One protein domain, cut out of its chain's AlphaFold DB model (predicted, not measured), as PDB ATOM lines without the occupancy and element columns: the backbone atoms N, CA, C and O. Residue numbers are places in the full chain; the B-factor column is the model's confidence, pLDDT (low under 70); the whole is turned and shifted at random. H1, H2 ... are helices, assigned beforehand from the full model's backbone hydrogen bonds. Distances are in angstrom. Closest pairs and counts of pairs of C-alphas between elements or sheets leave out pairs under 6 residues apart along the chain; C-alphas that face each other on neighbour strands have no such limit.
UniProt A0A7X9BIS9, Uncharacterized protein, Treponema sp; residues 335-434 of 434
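This is residues 335 to 434 of the 434 residues of an uncharacterized protein of Treponema sp (UniProt A0A7X9BIS9). Two helical hairpins, H1 with H2 and H4 with H5, lie next to each other with few contacts between them, and the short helix H3 joins them near one end. At that same end H6 slants across the beginning of H1 and packs on H3. The printed part has 100 residues with six named helices, H1 to H6 in order, and no named strand; the class is all helix. It is compact, with a radius of gyration of the C-alphas of 13.9 A, and only just elongated, with spans of 48 by 24 by 20 A.

H1, residues 335 to 356, begins with C-alpha 335 at (-55.536, -28.014, 34.277) and is 31.5 A long. H2 holds residues 363 to 375, 18.2 A, and H3 residues 377 to 385, 12.2 A. H4, residues 388 to 399, is 15.7 A long, and H5, residues 403 to 413, 15.5 A. H6, residues 416 to 432, is 25.4 A long and ends with C-alpha 432 at (-54.192, -41.579, 41.091).

The hub, H1, forms a hairpin with H2 at a shallow tilt of 19 degrees, opposite ways; their closest C-alphas, Phe 343 and Val 372, are 6.3 A apart. H6 touches H1 at a steep tilt of 47 degrees, with C-alphas 336 and 426 closest at 6.1 A. H3 touches H6, C-alphas 378 and 426 closest at 6.8 A. H4 and H5 form a hairpin, C-alphas 399 and 406 closest at 5.1 A. H5 only just touches H1, with 3 pairs of C-alphas within 8 A, the closest being 355 and 403 at 7.0 A. H1 and H4 are apart. Every O i to N i+4 pair is within hydrogen-bond range in H2, H3 and H5; in H1 17 of 18 are, in H4 7 of 8, in H6 10 of 13.

The C-alphas farthest apart, Glu 358 and Ser 434, are 47.8 A apart. The printed part has no cut and no long link. Mean pLDDT of the printed part is 88.4; residues 430 to 434 are under 70.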
ATOM      1  N   LYS A 335     -56.779 -27.951  33.489       87.44
ATOM      2  CA  LYS A 335     -55.536 -28.014  34.277       87.44
ATOM      3  C   LYS A 335     -54.342 -28.517  33.461       87.44
ATOM      4  O   LYS A 335     -53.260 -27.954  33.599       87.44
ATOM      5  N   GLN A 336     -54.537 -29.493  32.565       89.19
ATOM      6  CA  GLN A 336     -53.472 -29.970  31.676       89.19
ATOM      7  C   GLN A 336     -53.019 -28.842  30.745       89.19
ATOM      8  O   GLN A 336     -51.821 -28.624  30.574       89.19
ATOM      9  N   TYR A 337     -53.972 -28.080  30.200       90.75
ATOM     10  CA  TYR A 337     -53.669 -26.910  29.378       90.75
ATOM     11  C   TYR A 337     -52.914 -25.824  30.152       90.75
ATOM     12  O   TYR A 337     -51.969 -25.260  29.609       90.75
ATOM     13  N   ILE A 338     -53.279 -25.547  31.410       93.56
ATOM     14  CA  ILE A 338     -52.562 -24.577  32.256       93.56
ATOM     15  C   ILE A 338     -51.117 -25.031  32.492       93.56
ATOM     16  O   ILE A 338     -50.196 -24.285  32.173       93.56
ATOM     17  N   ALA A 339     -50.904 -26.270  32.946       94.19
ATOM     18  CA  ALA A 339     -49.562 -26.785  33.220       94.19
ATOM     19  C   ALA A 339     -48.664 -26.779  31.969       94.19
ATOM     20  O   ALA A 339     -47.495 -26.395  32.031       94.19
ATOM     21  N   ALA A 340     -49.215 -27.160  30.811       93.56
ATOM     22  CA  ALA A 340     -48.501 -27.065  29.543       93.56
ATOM     23  C   ALA A 340     -48.207 -25.600  29.168       93.56
ATOM     24  O   ALA A 340     -47.077 -25.288  28.795       93.56
ATOM     25  N   LYS A 341     -49.182 -24.688  29.301       95.50
ATOM     26  CA  LYS A 341     -48.997 -23.253  29.023       95.50
ATOM     27  C   LYS A 341     -47.860 -22.665  29.847       95.50
ATOM     28  O   LYS A 341     -47.014 -21.967  29.293       95.50
ATOM     29  N   ASP A 342     -47.834 -22.967  31.140       95.81
ATOM     30  CA  ASP A 342     -46.827 -22.458  32.064       95.81
ATOM     31  C   ASP A 342     -45.429 -22.942  31.661       95.81
ATOM     32  O   ASP A 342     -44.501 -22.139  31.572       95.81
ATOM     33  N   PHE A 343     -45.285 -24.218  31.288       96.69
ATOM     34  CA  PHE A 343     -44.023 -24.755  30.772       96.69
ATOM     35  C   PHE A 343     -43.531 -24.037  29.507       96.69
ATOM     36  O   PHE A 343     -42.373 -23.617  29.446       96.69
ATOM     37  N   PHE A 344     -44.392 -23.864  28.499       95.69
ATOM     38  CA  PHE A 344     -44.002 -23.178  27.262       95.69
ATOM     39  C   PHE A 344     -43.744 -21.681  27.478       95.69
ATOM     40  O   PHE A 344     -42.836 -21.124  26.861       95.69
ATOM     41  N   SER A 345     -44.472 -21.043  28.397       95.25
ATOM     42  CA  SER A 345     -44.208 -19.668  28.829       95.25
ATOM     43  C   SER A 345     -42.813 -19.547  29.448       95.25
ATOM     44  O   SER A 345     -42.011 -18.725  29.005       95.25
ATOM     45  N   LEU A 346     -42.465 -20.443  30.380       95.56
ATOM     46  CA  LEU A 346     -41.128 -20.506  30.977       95.56
ATOM     47  C   LEU A 346     -40.037 -20.731  29.924       95.56
ATOM     48  O   LEU A 346     -38.980 -20.104  30.003       95.56
ATOM     49  N   PHE A 347     -40.287 -21.588  28.929       94.44
ATOM     50  CA  PHE A 347     -39.361 -21.797  27.816       94.44
ATOM     51  C   PHE A 347     -39.161 -20.516  26.998       94.44
ATOM     52  O   PHE A 347     -38.021 -20.134  26.738       94.44
ATOM     53  N   ASN A 348     -40.241 -19.822  26.628       92.00
ATOM     54  CA  ASN A 348     -40.161 -18.580  25.860       92.00
ATOM     55  C   ASN A 348     -39.453 -17.465  26.655       92.00
ATOM     56  O   ASN A 348     -38.605 -16.769  26.098       92.00
ATOM     57  N   THR A 349     -39.717 -17.336  27.962       91.56
ATOM     58  CA  THR A 349     -39.004 -16.395  28.846       91.56
ATOM     59  C   THR A 349     -37.518 -16.733  28.961       91.56
ATOM     60  O   THR A 349     -36.673 -15.840  28.868       91.56
ATOM     61  N   MET A 350     -37.172 -18.011  29.129       90.88
ATOM     62  CA  MET A 350     -35.775 -18.451  29.136       90.88
ATOM     63  C   MET A 350     -35.105 -18.129  27.796       90.88
ATOM     64  O   MET A 350     -34.032 -17.538  27.781       90.88
ATOM     65  N   LEU A 351     -35.766 -18.416  26.673       89.44
ATOM     66  CA  LEU A 351     -35.227 -18.134  25.345       89.44
ATOM     67  C   LEU A 351     -35.024 -16.631  25.104       89.44
ATOM     68  O   LEU A 351     -34.080 -16.262  24.419       89.44
ATOM     69  N   LEU A 352     -35.885 -15.755  25.624       87.94
ATOM     70  CA  LEU A 352     -35.695 -14.303  25.531       87.94
ATOM     71  C   LEU A 352     -34.517 -13.843  26.395       87.94
ATOM     72  O   LEU A 352     -33.548 -13.297  25.870       87.94
ATOM     73  N   SER A 353     -34.555 -14.165  27.689       85.69
ATOM     74  CA  SER A 353     -33.521 -13.760  28.651       85.69
ATOM     75  C   SER A 353     -32.124 -14.286  28.303       85.69
ATOM     76  O   SER A 353     -31.139 -13.582  28.515       85.69
ATOM     77  N   PHE A 354     -32.021 -15.477  27.705       84.62
ATOM     78  CA  PHE A 354     -30.747 -16.051  27.264       84.62
ATOM     79  C   PHE A 354     -30.050 -15.220  26.171       84.62
ATOM     80  O   PHE A 354     -28.826 -15.258  26.067       84.62
ATOM     81  N   TYR A 355     -30.804 -14.484  25.346       84.94
ATOM     82  CA  TYR A 355     -30.248 -13.662  24.261       84.94
ATOM     83  C   TYR A 355     -30.183 -12.164  24.580       84.94
ATOM     84  O   TYR A 355     -29.530 -11.438  23.837       84.94
ATOM     85  N   GLU A 356     -30.824 -11.706  25.656       85.06
ATOM     86  CA  GLU A 356     -30.719 -10.319  26.135       85.06
ATOM     87  C   GLU A 356     -29.470 -10.077  26.997       85.06
ATOM     88  O   GLU A 356     -29.035  -8.938  27.137       85.06
ATOM     89  N   ARG A 357     -28.878 -11.130  27.576       77.69
ATOM     90  CA  ARG A 357     -27.682 -11.017  28.423       77.69
ATOM     91  C   ARG A 357     -26.392 -10.963  27.607       77.69
ATOM     92  O   ARG A 357     -26.233 -11.699  26.636       77.69
ATOM     93  N   GLU A 358     -25.449 -10.146  28.076       70.19
ATOM     94  CA  GLU A 358     -24.097 -10.043  27.507       70.19
ATOM     95  C   GLU A 358     -23.297 -11.343  27.694       70.19
ATOM     96  O   GLU A 358     -22.658 -11.819  26.755       70.19
ATOM     97  N   GLU A 359     -23.400 -11.976  28.868       70.25
ATOM     98  CA  GLU A 359     -22.759 -13.260  29.161       70.25
ATOM     99  C   GLU A 359     -23.762 -14.420  29.137       70.25
ATOM    100  O   GLU A 359     -24.744 -14.465  29.885       70.25
ATOM    101  N   LYS A 360     -23.486 -15.404  28.275       72.12
ATOM    102  CA  LYS A 360     -24.259 -16.645  28.173       72.12
ATOM    103  C   LYS A 360     -23.660 -17.687  29.108       72.12
ATOM    104  O   LYS A 360     -22.530 -18.118  28.899       72.12
ATOM    105  N   SER A 361     -24.429 -18.115  30.101       71.44
ATOM    106  CA  SER A 361     -23.953 -18.987  31.168       71.44
ATOM    107  C   SER A 361     -24.821 -20.244  31.314       71.44
ATOM    108  O   SER A 361     -26.004 -20.256  30.953       71.44
ATOM    109  N   ILE A 362     -24.223 -21.329  31.814       71.62
ATOM    110  CA  ILE A 362     -24.914 -22.615  32.000       71.62
ATOM    111  C   ILE A 362     -25.892 -22.579  33.181       71.62
ATOM    112  O   ILE A 362     -26.873 -23.320  33.207       71.62
ATOM    113  N   GLU A 363     -25.678 -21.659  34.119       78.62
ATOM    114  CA  GLU A 363     -26.523 -21.408  35.286       78.62
ATOM    115  C   GLU A 363     -27.955 -21.030  34.880       78.62
ATOM    116  O   GLU A 363     -28.901 -21.365  35.591       78.62
ATOM    117  N   MET A 364     -28.148 -20.432  33.698       76.56
ATOM    118  CA  MET A 364     -29.482 -20.152  33.154       76.56
ATOM    119  C   MET A 364     -30.289 -21.423  32.852       76.56
ATOM    120  O   MET A 364     -31.519 -21.408  32.931       76.56
ATOM    121  N   LEU A 365     -29.622 -22.538  32.533       82.06
ATOM    122  CA  LEU A 365     -30.294 -23.826  32.335       82.06
ATOM    123  C   LEU A 365     -30.781 -24.405  33.657       82.06
ATOM    124  O   LEU A 365     -31.913 -24.880  33.729       82.06
ATOM    125  N   LEU A 366     -29.962 -24.288  34.704       86.88
ATOM    126  CA  LEU A 366     -30.338 -24.680  36.061       86.88
ATOM    127  C   LEU A 366     -31.488 -23.810  36.588       86.88
ATOM    128  O   LEU A 366     -32.401 -24.316  37.240       86.88
ATOM    129  N   GLU A 367     -31.487 -22.511  36.274       89.94
ATOM    130  CA  GLU A 367     -32.584 -21.606  36.625       89.94
ATOM    131  C   GLU A 367     -33.890 -22.001  35.919       89.94
ATOM    132  O   GLU A 367     -34.941 -22.061  36.561       89.94
ATOM    133  N   PHE A 368     -33.834 -22.310  34.620       92.62
ATOM    134  CA  PHE A 368     -34.993 -22.788  33.864       92.62
ATOM    135  C   PHE A 368     -35.534 -24.106  34.421       92.62
ATOM    136  O   PHE A 368     -36.731 -24.202  34.696       92.62
ATOM    137  N   GLU A 369     -34.666 -25.090  34.660       94.69
ATOM    138  CA  GLU A 369     -35.049 -26.370  35.257       94.69
ATOM    139  C   GLU A 369     -35.728 -26.174  36.623       94.69
ATOM    140  O   GLU A 369     -36.812 -26.710  36.872       94.69
ATOM    141  N   LYS A 370     -35.145 -25.332  37.489       95.06
ATOM    142  CA  LYS A 370     -35.706 -25.005  38.806       95.06
ATOM    143  C   LYS A 370     -37.067 -24.315  38.697       95.06
ATOM    144  O   LYS A 370     -37.979 -24.660  39.448       95.06
ATOM    145  N   LYS A 371     -37.234 -23.371  37.764       96.31
ATOM    146  CA  LYS A 371     -38.523 -22.703  37.515       96.31
ATOM    147  C   LYS A 371     -39.591 -23.693  37.059       96.31
ATOM    148  O   LYS A 371     -40.705 -23.636  37.572       96.31
ATOM    149  N   VAL A 372     -39.253 -24.627  36.168       96.62
ATOM    150  CA  VAL A 372     -40.188 -25.674  35.725       96.62
ATOM    151  C   VAL A 372     -40.570 -26.588  36.887       96.62
ATOM    152  O   VAL A 372     -41.758 -26.812  37.104       96.62
ATOM    153  N   LYS A 373     -39.600 -27.040  37.693       96.44
ATOM    154  CA  LYS A 373     -39.857 -27.866  38.885       96.44
ATOM    155  C   LYS A 373     -40.784 -27.187  39.894       96.44
ATOM    156  O   LYS A 373     -41.664 -27.843  40.442       96.44
ATOM    157  N   ASN A 374     -40.595 -25.888  40.119       96.00
ATOM    158  CA  ASN A 374     -41.418 -25.104  41.040       96.00
ATOM    159  C   ASN A 374     -42.815 -24.797  40.478       96.00
ATOM    160  O   ASN A 374     -43.760 -24.679  41.249       96.00
ATOM    161  N   SER A 375     -42.941 -24.644  39.157       95.12
ATOM    162  CA  SER A 375     -44.220 -24.375  38.493       95.12
ATOM    163  C   SER A 375     -45.091 -25.628  38.395       95.12
ATOM    164  O   SER A 375     -46.290 -25.558  38.648       95.12
ATOM    165  N   SER A 376     -44.507 -26.782  38.056       95.38
ATOM    166  CA  SER A 376     -45.219 -28.058  38.020       95.38
ATOM    167  C   SER A 376     -44.265 -29.235  38.227       95.38
ATOM    168  O   SER A 376     -43.465 -29.584  37.353       95.38
ATOM    169  N   SER A 377     -44.405 -29.911  39.370       94.44
ATOM    170  CA  SER A 377     -43.662 -31.138  39.679       94.44
ATOM    171  C   SER A 377     -43.970 -32.269  38.694       94.44
ATOM    172  O   SER A 377     -43.075 -33.036  38.347       94.44
ATOM    173  N   GLN A 378     -45.208 -32.339  38.191       95.25
ATOM    174  CA  GLN A 378     -45.646 -33.340  37.215       95.25
ATOM    175  C   GLN A 378     -44.993 -33.121  35.844       95.25
ATOM    176  O   GLN A 378     -44.476 -34.066  35.251       95.25
ATOM    177  N   VAL A 379     -44.954 -31.876  35.349       96.75
ATOM    178  CA  VAL A 379     -44.243 -31.558  34.098       96.75
ATOM    179  C   VAL A 379     -42.752 -31.856  34.252       96.75
ATOM    180  O   VAL A 379     -42.147 -32.451  33.363       96.75
ATOM    181  N   TYR A 380     -42.154 -31.493  35.391       97.12
ATOM    182  CA  TYR A 380     -40.755 -31.804  35.673       97.12
ATOM    183  C   TYR A 380     -40.468 -33.311  35.643       97.12
ATOM    184  O   TYR A 380     -39.498 -33.724  35.003       97.12
ATOM    185  N   ALA A 381     -41.313 -34.123  36.288       96.94
ATOM    186  CA  ALA A 381     -41.181 -35.578  36.314       96.94
ATOM    187  C   ALA A 381     -41.248 -36.178  34.902       96.94
ATOM    188  O   ALA A 381     -40.328 -36.893  34.504       96.94
ATOM    189  N   PHE A 382     -42.237 -35.776  34.096       97.06
ATOM    190  CA  PHE A 382     -42.338 -36.179  32.688       97.06
ATOM    191  C   PHE A 382     -41.063 -35.862  31.889       97.06
ATOM    192  O   PHE A 382     -40.552 -36.697  31.139       97.06
ATOM    193  N   LEU A 383     -40.529 -34.646  32.042       97.38
ATOM    194  CA  LEU A 383     -39.314 -34.212  31.347       97.38
ATOM    195  C   LEU A 383     -38.077 -34.996  31.809       97.38
ATOM    196  O   LEU A 383     -37.219 -35.322  30.985       97.38
ATOM    197  N   ALA A 384     -37.987 -35.312  33.101       96.19
ATOM    198  CA  ALA A 384     -36.902 -36.111  33.661       96.19
ATOM    199  C   ALA A 384     -36.939 -37.557  33.141       96.19
ATOM    200  O   ALA A 384     -35.913 -38.054  32.671       96.19
ATOM    201  N   GLU A 385     -38.114 -38.192  33.133       96.06
ATOM    202  CA  GLU A 385     -38.327 -39.536  32.574       96.06
ATOM    203  C   GLU A 385     -37.988 -39.598  31.074       96.06
ATOM    204  O   GLU A 385     -37.346 -40.541  30.612       96.06
ATOM    205  N   ASP A 386     -38.336 -38.558  30.306       95.12
ATOM    206  CA  ASP A 386     -37.993 -38.450  28.879       95.12
ATOM    207  C   ASP A 386     -36.515 -38.075  28.637       95.12
ATOM    208  O   ASP A 386     -36.103 -37.939  27.485       95.12
ATOM    209  N   ARG A 387     -35.706 -37.899  29.696       95.81
ATOM    210  CA  ARG A 387     -34.311 -37.417  29.656       95.81
ATOM    211  C   ARG A 387     -34.143 -36.051  28.980       95.81
ATOM    212  O   ARG A 387     -33.068 -35.734  28.469       95.81
ATOM    213  N   PHE A 388     -35.191 -35.229  28.981       95.94
ATOM    214  CA  PHE A 388     -35.196 -33.925  28.324       95.94
ATOM    215  C   PHE A 388     -34.072 -33.024  28.836       95.94
ATOM    216  O   PHE A 388     -33.382 -32.429  28.019       95.94
ATOM    217  N   TRP A 389     -33.844 -32.965  30.150       93.75
ATOM    218  CA  TRP A 389     -32.844 -32.075  30.758       93.75
ATOM    219  C   TRP A 389     -31.419 -32.347  30.258       93.75
ATOM    220  O   TRP A 389     -30.709 -31.422  29.867       93.75
ATOM    221  N   ILE A 390     -31.047 -33.628  30.157       92.44
ATOM    222  CA  ILE A 390     -29.735 -34.063  29.649       92.44
ATOM    223  C   ILE A 390     -29.559 -33.672  28.176       92.44
ATOM    224  O   ILE A 390     -28.485 -33.237  27.757       92.44
ATOM    225  N   ASP A 391     -30.602 -33.847  27.366       94.12
ATOM    226  CA  ASP A 391     -30.550 -33.492  25.947       94.12
ATOM    227  C   ASP A 391     -30.583 -31.977  25.744       94.12
ATOM    228  O   ASP A 391     -29.910 -31.457  24.854       94.12
ATOM    229  N   TRP A 392     -31.340 -31.265  26.578       92.19
ATOM    230  CA  TRP A 392     -31.496 -29.820  26.513       92.19
ATOM    231  C   TRP A 392     -30.173 -29.102  26.764       92.19
ATOM    232  O   TRP A 392     -29.808 -28.210  25.999       92.19
ATOM    233  N   GLU A 393     -29.394 -29.557  27.747       91.19
ATOM    234  CA  GLU A 393     -28.051 -29.035  27.997       91.19
ATOM    235  C   GLU A 393     -27.146 -29.159  26.758       91.19
ATOM    236  O   GLU A 393     -26.487 -28.197  26.353       91.19
ATOM    237  N   LYS A 394     -27.157 -30.323  26.098       92.06
ATOM    238  CA  LYS A 394     -26.382 -30.560  24.866       92.06
ATOM    239  C   LYS A 394     -26.861 -29.684  23.708       92.06
ATOM    240  O   LYS A 394     -26.037 -29.118  22.985       92.06
ATOM    241  N   ILE A 395     -28.178 -29.567  23.533       92.12
ATOM    242  CA  ILE A 395     -28.811 -28.740  22.498       92.12
ATOM    243  C   ILE A 395     -28.399 -27.276  22.657       92.12
ATOM    244  O   ILE A 395     -27.973 -26.657  21.680       92.12
ATOM    245  N   VAL A 396     -28.460 -26.739  23.876       89.38
ATOM    246  CA  VAL A 396     -28.074 -25.351  24.153       89.38
ATOM    247  C   VAL A 396     -26.596 -25.146  23.846       89.38
ATOM    248  O   VAL A 396     -26.275 -24.260  23.058       89.38
ATOM    249  N   LYS A 397     -25.703 -26.012  24.348       88.12
ATOM    250  CA  LYS A 397     -24.258 -25.940  24.048       88.12
ATOM    251  C   LYS A 397     -23.946 -25.986  22.549       88.12
ATOM    252  O   LYS A 397     -22.966 -25.396  22.114       88.12
ATOM    253  N   THR A 398     -24.779 -26.657  21.755       89.25
ATOM    254  CA  THR A 398     -24.586 -26.773  20.300       89.25
ATOM    255  C   THR A 398     -25.156 -25.574  19.530       89.25
ATOM    256  O   THR A 398     -24.601 -25.177  18.507       89.25
ATOM    257  N   HIS A 399     -26.262 -24.984  19.993       88.25
ATOM    258  CA  HIS A 399     -27.040 -23.999  19.227       88.25
ATOM    259  C   HIS A 399     -27.137 -22.598  19.866       88.25
ATOM    260  O   HIS A 399     -27.861 -21.751  19.346       88.25
ATOM    261  N   PHE A 400     -26.390 -22.312  20.941       84.88
ATOM    262  CA  PHE A 400     -26.431 -21.043  21.698       84.88
ATOM    263  C   PHE A 400     -26.113 -19.768  20.893       84.88
ATOM    264  O   PHE A 400     -26.324 -18.650  21.377       84.88
ATOM    265  N   SER A 401     -25.552 -19.897  19.690       84.31
ATOM    266  CA  SER A 401     -25.168 -18.763  18.846       84.31
ATOM    267  C   SER A 401     -26.349 -18.111  18.123       84.31
ATOM    268  O   SER A 401     -26.234 -16.963  17.705       84.31
ATOM    269  N   SER A 402     -27.492 -18.792  17.987       88.88
ATOM    270  CA  SER A 402     -28.649 -18.278  17.245       88.88
ATOM    271  C   SER A 402     -29.966 -18.658  17.910       88.88
ATOM    272  O   SER A 402     -30.299 -19.839  18.032       88.88
ATOM    273  N   LYS A 403     -30.756 -17.636  18.272       89.44
ATOM    274  CA  LYS A 403     -32.077 -17.792  18.902       89.44
ATOM    275  C   LYS A 403     -32.998 -18.662  18.060       89.44
ATOM    276  O   LYS A 403     -33.667 -19.549  18.583       89.44
ATOM    277  N   GLU A 404     -32.978 -18.441  16.752       90.81
ATOM    278  CA  GLU A 404     -33.752 -19.205  15.778       90.81
ATOM    279  C   GLU A 404     -33.313 -20.678  15.729       90.81
ATOM    280  O   GLU A 404     -34.158 -21.571  15.762       90.81
ATOM    281  N   ASN A 405     -32.003 -20.959  15.716       91.81
ATOM    282  CA  ASN A 405     -31.501 -22.338  15.717       91.81
ATOM    283  C   ASN A 405     -31.796 -23.059  17.039       91.81
ATOM    284  O   ASN A 405     -32.159 -24.233  17.008       91.81
ATOM    285  N   LEU A 406     -31.676 -22.375  18.180       91.81
ATOM    286  CA  LEU A 406     -31.998 -22.955  19.483       91.81
ATOM    287  C   LEU A 406     -33.497 -23.257  19.606       91.81
ATOM    288  O   LEU A 406     -33.870 -24.348  20.038       91.81
ATOM    289  N   ARG A 407     -34.359 -22.335  19.153       93.62
ATOM    290  CA  ARG A 407     -35.809 -22.560  19.076       93.62
ATOM    291  C   ARG A 407     -36.145 -23.739  18.168       93.62
ATOM    292  O   ARG A 407     -36.916 -24.609  18.559       93.62
ATOM    293  N   LYS A 408     -35.539 -23.799  16.978       95.00
ATOM    294  CA  LYS A 408     -35.685 -24.935  16.062       95.00
ATOM    295  C   LYS A 408     -35.305 -26.245  16.754       95.00
ATOM    296  O   LYS A 408     -36.096 -27.179  16.728       95.00
ATOM    297  N   ALA A 409     -34.135 -26.306  17.388       95.06
ATOM    298  CA  ALA A 409     -33.650 -27.517  18.046       95.06
ATOM    299  C   ALA A 409     -34.549 -27.948  19.219       95.06
ATOM    300  O   ALA A 409     -34.789 -29.143  19.403       95.06
ATOM    301  N   PHE A 410     -35.116 -26.990  19.962       95.50
ATOM    302  CA  PHE A 410     -36.141 -27.274  20.966       95.50
ATOM    303  C   PHE A 410     -37.345 -27.983  20.344       95.50
ATOM    304  O   PHE A 410     -37.696 -29.062  20.804       95.50
ATOM    305  N   PHE A 411     -37.934 -27.448  19.270       96.44
ATOM    306  CA  PHE A 411     -39.097 -28.072  18.626       96.44
ATOM    307  C   PHE A 411     -38.764 -29.323  17.806       96.44
ATOM    308  O   PHE A 411     -39.659 -30.115  17.518       96.44
ATOM    309  N   GLU A 412     -37.501 -29.563  17.455       95.81
ATOM    310  CA  GLU A 412     -37.058 -30.867  16.947       95.81
ATOM    311  C   GLU A 412     -37.069 -31.930  18.057       95.81
ATOM    312  O   GLU A 412     -37.456 -33.071  17.798       95.81
ATOM    313  N   ARG A 413     -36.688 -31.560  19.291       95.38
ATOM    314  CA  ARG A 413     -36.662 -32.466  20.454       95.38
ATOM    315  C   ARG A 413     -38.012 -32.585  21.164       95.38
ATOM    316  O   ARG A 413     -38.308 -33.650  21.710       95.38
ATOM    317  N   PHE A 414     -38.792 -31.513  21.200       95.75
ATOM    318  CA  PHE A 414     -40.119 -31.391  21.799       95.75
ATOM    319  C   PHE A 414     -41.149 -31.237  20.675       95.75
ATOM    320  O   PHE A 414     -41.708 -30.166  20.442       95.75
ATOM    321  N   ASP A 415     -41.329 -32.316  19.914       94.31
ATOM    322  CA  ASP A 415     -42.262 -32.336  18.794       94.31
ATOM    323  C   ASP A 415     -43.714 -32.552  19.248       94.31
ATOM    324  O   ASP A 415     -43.987 -32.794  20.428       94.31
ATOM    325  N   GLY A 416     -44.677 -32.466  18.326       91.31
ATOM    326  CA  GLY A 416     -46.083 -32.588  18.726       91.31
ATOM    327  C   GLY A 416     -46.440 -33.970  19.301       91.31
ATOM    328  O   GLY A 416     -47.395 -34.061  20.067       91.31
ATOM    329  N   LEU A 417     -45.673 -35.037  19.012       90.50
ATOM    330  CA  LEU A 417     -45.887 -36.332  19.674       90.50
ATOM    331  C   LEU A 417     -45.539 -36.223  21.153       90.50
ATOM    332  O   LEU A 417     -46.273 -36.732  22.002       90.50
ATOM    333  N   LYS A 418     -44.431 -35.548  21.473       93.88
ATOM    334  CA  LYS A 418     -44.079 -35.294  22.864       93.88
ATOM    335  C   LYS A 418     -45.112 -34.412  23.556       93.88
ATOM    336  O   LYS A 418     -45.443 -34.700  24.701       93.88
ATOM    337  N   THR A 419     -45.669 -33.416  22.872       92.00
ATOM    338  CA  THR A 419     -46.771 -32.626  23.433       92.00
ATOM    339  C   THR A 419     -47.957 -33.518  23.802       92.00
ATOM    340  O   THR A 419     -48.399 -33.486  24.944       92.00
ATOM    341  N   ILE A 420     -48.410 -34.403  22.909       88.94
ATOM    342  CA  ILE A 420     -49.493 -35.354  23.224       88.94
ATOM    343  C   ILE A 420     -49.117 -36.269  24.404       88.94
ATOM    344  O   ILE A 420     -49.939 -36.498  25.289       88.94
ATOM    345  N   ARG A 421     -47.872 -36.767  24.453       89.62
ATOM    346  CA  ARG A 421     -47.375 -37.582  25.577       89.62
ATOM    347  C   ARG A 421     -47.398 -36.817  26.900       89.62
ATOM    348  O   ARG A 421     -47.803 -37.404  27.895       89.62
ATOM    349  N   LEU A 422     -47.022 -35.535  26.907       92.44
ATOM    350  CA  LEU A 422     -47.102 -34.681  28.093       92.44
ATOM    351  C   LEU A 422     -48.551 -34.578  28.577       92.44
ATOM    352  O   LEU A 422     -48.827 -34.820  29.746       92.44
ATOM    353  N   PHE A 423     -49.487 -34.263  27.682       89.12
ATOM    354  CA  PHE A 423     -50.896 -34.143  28.052       89.12
ATOM    355  C   PHE A 423     -51.488 -35.460  28.581       89.12
ATOM    356  O   PHE A 423     -52.232 -35.442  29.562       89.12
ATOM    357  N   ASN A 424     -51.135 -36.599  27.975       86.56
ATOM    358  CA  ASN A 424     -51.548 -37.919  28.461       86.56
ATOM    359  C   ASN A 424     -50.947 -38.233  29.838       86.56
ATOM    360  O   ASN A 424     -51.680 -38.669  30.720       86.56
ATOM    361  N   TYR A 425     -49.658 -37.947  30.046       89.25
ATOM    362  CA  TYR A 425     -48.994 -38.124  31.340       89.25
ATOM    363  C   TYR A 425     -49.692 -37.311  32.436       89.25
ATOM    364  O   TYR A 425     -50.052 -37.847  33.481       89.25
ATOM    365  N   LEU A 426     -49.976 -36.032  32.167       88.19
ATOM    366  CA  LEU A 426     -50.716 -35.178  33.097       88.19
ATOM    367  C   LEU A 426     -52.116 -35.744  33.386       88.19
ATOM    368  O   LEU A 426     -52.577 -35.684  34.519       88.19
ATOM    369  N   ALA A 427     -52.799 -36.326  32.397       83.62
ATOM    370  CA  ALA A 427     -54.112 -36.936  32.601       83.62
ATOM    371  C   ALA A 427     -54.079 -38.225  33.449       83.62
ATOM    372  O   ALA A 427     -55.032 -38.478  34.184       83.62
ATOM    373  N   GLU A 428     -53.018 -39.031  33.359       81.44
ATOM    374  CA  GLU A 428     -52.876 -40.285  34.113       81.44
ATOM    375  C   GLU A 428     -52.572 -40.051  35.591       81.44
ATOM    376  O   GLU A 428     -53.238 -40.645  36.438       81.44
ATOM    377  N   VAL A 429     -51.644 -39.141  35.911       74.06
ATOM    378  CA  VAL A 429     -51.283 -38.830  37.308       74.06
ATOM    379  C   VAL A 429     -52.513 -38.383  38.103       74.06
ATOM    380  O   VAL A 429     -52.713 -38.791  39.240       74.06
ATOM    381  N   HIS A 430     -53.419 -37.637  37.472       59.75
ATOM    382  CA  HIS A 430     -54.636 -37.174  38.129       59.75
ATOM    383  C   HIS A 430     -55.683 -38.251  38.417       59.75
ATOM    384  O   HIS A 430     -56.565 -37.992  39.227       59.75
ATOM    385  N   LYS A 431     -55.614 -39.428  37.787       59.41
ATOM    386  CA  LYS A 431     -56.481 -40.557  38.162       59.41
ATOM    387  C   LYS A 431     -55.997 -41.268  39.428       59.41
ATOM    388  O   LYS A 431     -56.753 -42.054  39.978       59.41
ATOM    389  N   GLY A 432     -54.749 -41.038  39.848       51.81
ATOM    390  CA  GLY A 432     -54.192 -41.579  41.091       51.81
ATOM    391  C   GLY A 432     -54.423 -40.689  42.314       51.81
ATOM    392  O   GLY A 432     -54.311 -41.178  43.433       51.81
ATOM    393  N   ASP A 433     -54.766 -39.414  42.101       46.12
ATOM    394  CA  ASP A 433     -55.032 -38.421  43.159       46.12
ATOM    395  C   ASP A 433     -56.537 -38.249  43.474       46.12
ATOM    396  O   ASP A 433     -56.903 -37.439  44.328       46.12
ATOM    397  N   SER A 434     -57.409 -38.964  42.754       38.31
ATOM    398  CA  SER A 434     -58.873 -38.966  42.905       38.31
ATOM    399  C   SER A 434     -59.357 -40.327  43.370       38.31
ATOM    400  O   SER A 434     -60.246 -40.366  44.245       38.31
TER     401      SER A 434